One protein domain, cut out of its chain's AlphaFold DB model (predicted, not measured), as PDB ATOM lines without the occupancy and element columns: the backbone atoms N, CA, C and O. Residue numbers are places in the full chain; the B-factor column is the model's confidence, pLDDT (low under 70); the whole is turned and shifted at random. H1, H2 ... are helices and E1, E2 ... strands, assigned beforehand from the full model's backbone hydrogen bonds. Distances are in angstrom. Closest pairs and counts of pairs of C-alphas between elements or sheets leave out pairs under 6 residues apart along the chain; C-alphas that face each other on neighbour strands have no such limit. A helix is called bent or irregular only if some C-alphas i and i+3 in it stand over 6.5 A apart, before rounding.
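Overview. This is residues 502 to 557 of the 572 residues of an uncharacterized protein of Dictyostelium purpureum (UniProt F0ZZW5). A two-stranded antiparallel ribbon, E1 and E2, has a short irregular helix, H1, near it, and a second helix, H2, is set off from E1 and H1 at the other end of the domain. Residues 521 to 522, in the link from E1 to H1, pair briefly with E1. The printed part has 56 residues, with two named helices and two named strands in the order E1, H1, E2, H2; the class is mixed, helices and strands. The whole is compact, with a radius of gyration of the C-alphas of 11.6 A and spans of 33 by 23 by 21 A.

Along the chain. E1 is residues 512 to 515, beginning at C-alpha 512 at (-3.250, 36.590, -44.400). H1 is residues 524 to 531, 11.3 A long; it is irregular, with C-alphas 525 and 528 8.4 A apart. E2 is residues 536 to 541, 14.9 A long. H2 is residues 546 to 555, 14.2 A long, ending at C-alpha 555 at (3.848, 36.810, -58.698).

Arrangement. E1 and E2 are antiparallel neighbours at 147 degrees, with N 514 and O 537 2.9 A apart and N 539 and O 512 3.0 A apart, both within hydrogen-bond range. Residues 513 to 514 of E1 pair antiparallel with residues 521 to 522. The closest C-alphas of E1 and H1 are those of Thr 513 and Glu 524, 7.5 A apart. Those of H1 and E2 are Leu 530 and Leu 536, 6.3 A apart. H2 is apart from E1 and from H1. In H2 every O i to N i+4 pair is within hydrogen-bond range; in H1, 2 of 4 are.

Size, cuts and confidence. The two C-alphas farthest apart, of Thr 517 and Asn 547, are 33.3 A apart. The printed part has no cut and no long link. The mean pLDDT of the printed part is 74.4; residues 522 to 536 and 556 to 557 are under 70.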
ATOM      1  N   ALA A 502       8.234  21.131 -53.397       70.06
ATOM      2  CA  ALA A 502       6.880  21.299 -53.937       70.06
ATOM      3  C   ALA A 502       5.785  21.363 -52.854       70.06
ATOM      4  O   ALA A 502       4.698  21.876 -53.107       70.06
ATOM      5  N   THR A 503       6.064  20.871 -51.647       74.88
ATOM      6  CA  THR A 503       5.126  20.864 -50.510       74.88
ATOM      7  C   THR A 503       5.438  21.926 -49.460       74.88
ATOM      8  O   THR A 503       4.822  21.933 -48.391       74.88
ATOM      9  N   THR A 504       6.381  22.828 -49.742       77.69
ATOM     10  CA  THR A 504       6.688  23.961 -48.871       77.69
ATOM     11  C   THR A 504       5.543  24.966 -48.914       77.69
ATOM     12  O   THR A 504       5.152  25.425 -49.983       77.69
ATOM     13  N   ILE A 505       5.008  25.312 -47.742       77.69
ATOM     14  CA  ILE A 505       3.831  26.182 -47.605       77.69
ATOM     15  C   ILE A 505       4.031  27.570 -48.227       77.69
ATOM     16  O   ILE A 505       3.127  28.075 -48.879       77.69
ATOM     17  N   THR A 506       5.236  28.136 -48.115       75.94
ATOM     18  CA  THR A 506       5.586  29.470 -48.637       75.94
ATOM     19  C   THR A 506       5.629  29.542 -50.162       75.94
ATOM     20  O   THR A 506       5.749  30.629 -50.708       75.94
ATOM     21  N   ASN A 507       5.536  28.406 -50.859       79.50
ATOM     22  CA  ASN A 507       5.475  28.371 -52.321       79.50
ATOM     23  C   ASN A 507       4.046  28.543 -52.855       79.50
ATOM     24  O   ASN A 507       3.826  28.401 -54.053       79.50
ATOM     25  N   TYR A 508       3.066  28.780 -51.979       85.75
ATOM     26  CA  TYR A 508       1.662  28.915 -52.343       85.75
ATOM     27  C   TYR A 508       1.118  30.248 -51.829       85.75
ATOM     28  O   TYR A 508       1.415  30.613 -50.689       85.75
ATOM     29  N   PRO A 509       0.296  30.950 -52.627       88.19
ATOM     30  CA  PRO A 509      -0.289  32.218 -52.225       88.19
ATOM     31  C   PRO A 509      -1.105  32.138 -50.935       88.19
ATOM     32  O   PRO A 509      -1.929  31.237 -50.759       88.19
ATOM     33  N   SER A 510      -0.918  33.138 -50.082       88.88
ATOM     34  CA  SER A 510      -1.662  33.379 -48.844       88.88
ATOM     35  C   SER A 510      -2.159  34.818 -48.836       88.88
ATOM     36  O   SER A 510      -1.421  35.690 -49.273       88.88
ATOM     37  N   ASN A 511      -3.353  35.080 -48.305       88.75
ATOM     38  CA  ASN A 511      -3.909  36.439 -48.188       88.75
ATOM     39  C   ASN A 511      -3.933  36.956 -46.738       88.75
ATOM     40  O   ASN A 511      -4.465  38.032 -46.461       88.75
ATOM     41  N   ILE A 512      -3.399  36.181 -45.792       85.44
ATOM     42  CA  ILE A 512      -3.250  36.590 -44.400       85.44
ATOM     43  C   ILE A 512      -1.988  35.978 -43.797       85.44
ATOM     44  O   ILE A 512      -1.642  34.823 -44.062       85.44
ATOM     45  N   THR A 513      -1.330  36.756 -42.939       82.38
ATOM     46  CA  THR A 513      -0.261  36.272 -42.066       82.38
ATOM     47  C   THR A 513      -0.599  36.549 -40.606       82.38
ATOM     48  O   THR A 513      -1.194  37.584 -40.287       82.38
ATOM     49  N   ILE A 514      -0.271  35.603 -39.726       80.56
ATOM     50  CA  ILE A 514      -0.548  35.678 -38.285       80.56
ATOM     51  C   ILE A 514       0.755  35.510 -37.514       80.56
ATOM     52  O   ILE A 514       1.454  34.521 -37.722       80.56
ATOM     53  N   ASP A 515       1.053  36.437 -36.605       80.12
ATOM     54  CA  ASP A 515       2.090  36.264 -35.586       80.12
ATOM     55  C   ASP A 515       1.583  35.317 -34.497       80.12
ATOM     56  O   ASP A 515       0.597  35.604 -33.826       80.12
ATOM     57  N   VAL A 516       2.246  34.175 -34.310       75.44
ATOM     58  CA  VAL A 516       1.787  33.158 -33.348       75.44
ATOM     59  C   VAL A 516       2.138  33.448 -31.898       75.44
ATOM     60  O   VAL A 516       1.646  32.758 -31.012       75.44
ATOM     61  N   THR A 517       2.970  34.453 -31.637       73.44
ATOM     62  CA  THR A 517       3.283  34.902 -30.277       73.44
ATOM     63  C   THR A 517       2.346  36.009 -29.807       73.44
ATOM     64  O   THR A 517       2.044  36.080 -28.619       73.44
ATOM     65  N   THR A 518       1.865  36.858 -30.721       72.62
ATOM     66  CA  THR A 518       0.980  37.988 -30.388       72.62
ATOM     67  C   THR A 518      -0.466  37.801 -30.849       72.62
ATOM     68  O   THR A 518      -1.355  38.501 -30.372       72.62
ATOM     69  N   GLY A 519      -0.719  36.883 -31.783       70.75
ATOM     70  CA  GLY A 519      -2.003  36.729 -32.471       70.75
ATOM     71  C   GLY A 519      -2.306  37.844 -33.481       70.75
ATOM     72  O   GLY A 519      -3.395  37.860 -34.054       70.75
ATOM     73  N   ALA A 520      -1.380  38.784 -33.707       74.12
ATOM     74  CA  ALA A 520      -1.607  39.929 -34.579       74.12
ATOM     75  C   ALA A 520      -1.672  39.522 -36.061       74.12
ATOM     76  O   ALA A 520      -0.889  38.700 -36.545       74.12
ATOM     77  N   HIS A 521      -2.606  40.135 -36.793       70.50
ATOM     78  CA  HIS A 521      -2.726  39.992 -38.242       70.50
ATOM     79  C   HIS A 521      -1.851  41.024 -38.956       70.50
ATOM     80  O   HIS A 521      -1.907  42.212 -38.630       70.50
ATOM     81  N   HIS A 522      -1.110  40.592 -39.975       65.00
ATOM     82  CA  HIS A 522      -0.295  41.479 -40.806       65.00
ATOM     83  C   HIS A 522      -0.697  41.391 -42.284       65.00
ATOM     84  O   HIS A 522      -0.946  40.301 -42.811       65.00
ATOM     85  N   SER A 523      -0.749  42.552 -42.948       54.19
ATOM     86  CA  SER A 523      -0.802  42.667 -44.410       54.19
ATOM     87  C   SER A 523       0.613  42.585 -45.011       54.19
ATOM     88  O   SER A 523       1.606  42.854 -44.338       54.19
ATOM     89  N   GLU A 524       0.695  42.167 -46.275       54.47
ATOM     90  CA  GLU A 524       1.844  41.555 -46.972       54.47
ATOM     91  C   GLU A 524       3.196  42.306 -46.963       54.47
ATOM     92  O   GLU A 524       4.219  41.713 -47.298       54.47
ATOM     93  N   SER A 525       3.277  43.574 -46.550       46.22
ATOM     94  CA  SER A 525       4.461  44.410 -46.809       46.22
ATOM     95  C   SER A 525       5.702  44.132 -45.942       46.22
ATOM     96  O   SER A 525       6.736  44.736 -46.203       46.22
ATOM     97  N   ASN A 526       5.638  43.230 -44.949       43.19
ATOM     98  CA  ASN A 526       6.763  42.875 -44.055       43.19
ATOM     99  C   ASN A 526       7.054  41.354 -43.977       43.19
ATOM    100  O   ASN A 526       7.743  40.898 -43.059       43.19
ATOM    101  N   ALA A 527       6.519  40.552 -44.906       48.03
ATOM    102  CA  ALA A 527       6.564  39.087 -44.830       48.03
ATOM    103  C   ALA A 527       7.997  38.517 -44.761       48.03
ATOM    104  O   ALA A 527       8.244  37.619 -43.958       48.03
ATOM    105  N   ASP A 528       8.954  39.075 -45.509       46.91
ATOM    106  CA  ASP A 528      10.331  38.558 -45.579       46.91
ATOM    107  C   ASP A 528      11.121  38.726 -44.264       46.91
ATOM    108  O   ASP A 528      11.833  37.810 -43.839       46.91
ATOM    109  N   GLU A 529      10.964  39.854 -43.557       41.09
ATOM    110  CA  GLU A 529      11.650  40.092 -42.276       41.09
ATOM    111  C   GLU A 529      11.070  39.212 -41.155       41.09
ATOM    112  O   GLU A 529      11.788  38.730 -40.277       41.09
ATOM    113  N   LEU A 530       9.766  38.952 -41.186       45.28
ATOM    114  CA  LEU A 530       9.068  38.214 -40.138       45.28
ATOM    115  C   LEU A 530       9.057  36.686 -40.381       45.28
ATOM    116  O   LEU A 530       9.113  35.914 -39.418       45.28
ATOM    117  N   LEU A 531       9.122  36.233 -41.642       49.59
ATOM    118  CA  LEU A 531       9.437  34.844 -42.016       49.59
ATOM    119  C   LEU A 531      10.829  34.435 -41.511       49.59
ATOM    120  O   LEU A 531      11.005  33.314 -41.025       49.59
ATOM    121  N   SER A 532      11.800  35.360 -41.529       45.03
ATOM    122  CA  SER A 532      13.148  35.125 -40.990       45.03
ATOM    123  C   SER A 532      13.160  34.853 -39.476       45.03
ATOM    124  O   SER A 532      14.028  34.131 -38.979       45.03
ATOM    125  N   LYS A 533      12.148  35.350 -38.745       47.41
ATOM    126  CA  LYS A 533      11.978  35.155 -37.295       47.41
ATOM    127  C   LYS A 533      11.175  33.893 -36.936       47.41
ATOM    128  O   LYS A 533      11.098  33.564 -35.757       47.41
ATOM    129  N   LYS A 534      10.632  33.147 -37.917       56.81
ATOM    130  CA  LYS A 534       9.853  31.893 -37.737       56.81
ATOM    131  C   LYS A 534       8.652  32.011 -36.778       56.81
ATOM    132  O   LYS A 534       8.315  31.052 -36.086       56.81
ATOM    133  N   ILE A 535       8.032  33.188 -36.728       60.97
ATOM    134  CA  ILE A 535       6.902  33.514 -35.837       60.97
ATOM    135  C   ILE A 535       5.618  33.820 -36.640       60.97
ATOM    136  O   ILE A 535       4.538  33.901 -36.067       60.97
ATOM    137  N   LEU A 536       5.699  33.918 -37.972       69.31
ATOM    138  CA  LEU A 536       4.523  34.100 -38.826       69.31
ATOM    139  C   LEU A 536       4.018  32.803 -39.449       69.31
ATOM    140  O   LEU A 536       4.798  31.968 -39.909       69.31
ATOM    141  N   VAL A 537       2.695  32.710 -39.559       77.12
ATOM    142  CA  VAL A 537       1.973  31.657 -40.279       77.12
ATOM    143  C   VAL A 537       1.233  32.270 -41.450       77.12
ATOM    144  O   VAL A 537       0.475  33.218 -41.268       77.12
ATOM    145  N   ALA A 538       1.438  31.707 -42.639       83.06
ATOM    146  CA  ALA A 538       0.728  32.067 -43.857       83.06
ATOM    147  C   ALA A 538      -0.525  31.191 -44.016       83.06
ATOM    148  O   ALA A 538      -0.426  29.963 -43.987       83.06
ATOM    149  N   LEU A 539      -1.692  31.815 -44.196       90.31
ATOM    150  CA  LEU A 539      -2.974  31.126 -44.385       90.31
ATOM    151  C   LEU A 539      -3.738  31.715 -45.576       90.31
ATOM    152  O   LEU A 539      -3.493  32.841 -46.012       90.31
ATOM    153  N   VAL A 540      -4.708  30.958 -46.080       94.50
ATOM    154  CA  VAL A 540      -5.762  31.491 -46.945       94.50
ATOM    155  C   VAL A 540      -7.043  31.608 -46.138       94.50
ATOM    156  O   VAL A 540      -7.551  30.610 -45.629       94.50
ATOM    157  N   ARG A 541      -7.570  32.827 -46.046       95.06
ATOM    158  CA  ARG A 541      -8.853  33.150 -45.431       95.06
ATOM    159  C   ARG A 541      -9.923  33.326 -46.503       95.06
ATOM    160  O   ARG A 541      -9.770  34.147 -47.407       95.06
ATOM    161  N   GLY A 542     -11.034  32.616 -46.350       95.44
ATOM    162  CA  GLY A 542     -12.202  32.732 -47.216       95.44
ATOM    163  C   GLY A 542     -11.999  32.127 -48.608       95.44
ATOM    164  O   GLY A 542     -11.317  31.116 -48.775       95.44
ATOM    165  N   VAL A 543     -12.624  32.751 -49.611       96.94
ATOM    166  CA  VAL A 543     -12.501  32.394 -51.031       96.94
ATOM    167  C   VAL A 543     -11.927  33.589 -51.786       96.94
ATOM    168  O   VAL A 543     -12.520  34.664 -51.754       96.94
ATOM    169  N   ILE A 544     -10.794  33.384 -52.450       95.31
ATOM    170  CA  ILE A 544     -10.113  34.349 -53.317       95.31
ATOM    171  C   ILE A 544     -10.687  34.216 -54.736       95.31
ATOM    172  O   ILE A 544     -10.975  33.097 -55.177       95.31
ATOM    173  N   ASP A 545     -10.875  35.336 -55.441       93.94
ATOM    174  CA  ASP A 545     -11.300  35.314 -56.846       93.94
ATOM    175  C   ASP A 545     -10.281  34.561 -57.717       93.94
ATOM    176  O   ASP A 545      -9.080  34.568 -57.453       93.94
ATOM    177  N   GLU A 546     -10.743  33.892 -58.774       90.62
ATOM    178  CA  GLU A 546      -9.859  33.076 -59.611       90.62
ATOM    179  C   GLU A 546      -8.799  33.915 -60.333       90.62
ATOM    180  O   GLU A 546      -7.645  33.489 -60.420       90.62
ATOM    181  N   ASN A 547      -9.152  35.111 -60.813       92.62
ATOM    182  CA  ASN A 547      -8.195  35.986 -61.490       92.62
ATOM    183  C   ASN A 547      -7.183  36.555 -60.497       92.62
ATOM    184  O   ASN A 547      -5.991  36.610 -60.797       92.62
ATOM    185  N   GLU A 548      -7.650  36.932 -59.306       93.38
ATOM    186  CA  GLU A 548      -6.792  37.387 -58.213       93.38
ATOM    187  C   GLU A 548      -5.808  36.289 -57.792       93.38
ATOM    188  O   GLU A 548      -4.602  36.520 -57.761       93.38
ATOM    189  N   TYR A 549      -6.286  35.064 -57.568       92.19
ATOM    190  CA  TYR A 549      -5.426  33.955 -57.164       92.19
ATOM    191  C   TYR A 549      -4.404  33.583 -58.245       92.19
ATOM    192  O   TYR A 549      -3.250  33.300 -57.930       92.19
ATOM    193  N   ASN A 550      -4.801  33.591 -59.522       89.56
ATOM    194  CA  ASN A 550      -3.874  33.336 -60.626       89.56
ATOM    195  C   ASN A 550      -2.792  34.421 -60.711       89.56
ATOM    196  O   ASN A 550      -1.622  34.091 -60.884       89.56
ATOM    197  N   LYS A 551      -3.147  35.689 -60.481       90.12
ATOM    198  CA  LYS A 551      -2.168  36.775 -60.380       90.12
ATOM    199  C   LYS A 551      -1.174  36.537 -59.233       90.12
ATOM    200  O   LYS A 551       0.030  36.634 -59.451       90.12
ATOM    201  N   MET A 552      -1.650  36.152 -58.045       87.88
ATOM    202  CA  MET A 552      -0.767  35.827 -56.913       87.88
ATOM    203  C   MET A 552       0.148  34.623 -57.215       87.88
ATOM    204  O   MET A 552       1.301  34.576 -56.777       87.88
ATOM    205  N   LEU A 553      -0.343  33.622 -57.957       84.12
ATOM    206  CA  LEU A 553       0.467  32.481 -58.402       84.12
ATOM    207  C   LEU A 553       1.597  32.908 -59.350       84.12
ATOM    208  O   LEU A 553       2.722  32.432 -59.200       84.12
ATOM    209  N   ASP A 554       1.321  33.813 -60.288       82.06
ATOM    210  CA  ASP A 554       2.331  34.320 -61.223       82.06
ATOM    211  C   ASP A 554       3.391  35.172 -60.501       82.06
ATOM    212  O   ASP A 554       4.590  35.069 -60.777       82.06
ATOM    213  N   GLU A 555       2.966  35.972 -59.519       77.38
ATOM    214  CA  GLU A 555       3.848  36.810 -58.698       77.38
ATOM    215  C   GLU A 555       4.726  35.990 -57.739       77.38
ATOM    216  O   GLU A 555       5.869  36.366 -57.466       77.38
ATOM    217  N   SER A 556       4.257  34.821 -57.288       66.56
ATOM    218  CA  SER A 556       4.976  33.951 -56.342       66.56
ATOM    219  C   SER A 556       6.170  33.176 -56.940       66.56
ATOM    220  O   SER A 556       6.713  32.281 -56.296       66.56
ATOM    221  N   LYS A 557       6.659  33.550 -58.139       53.19
ATOM    222  CA  LYS A 557       7.839  32.973 -58.831       53.19
ATOM    223  C   LYS A 557       7.875  31.440 -58.812       53.19
ATOM    224  O   LYS A 557       8.934  30.835 -58.617       53.19
TER     225      LYS A 557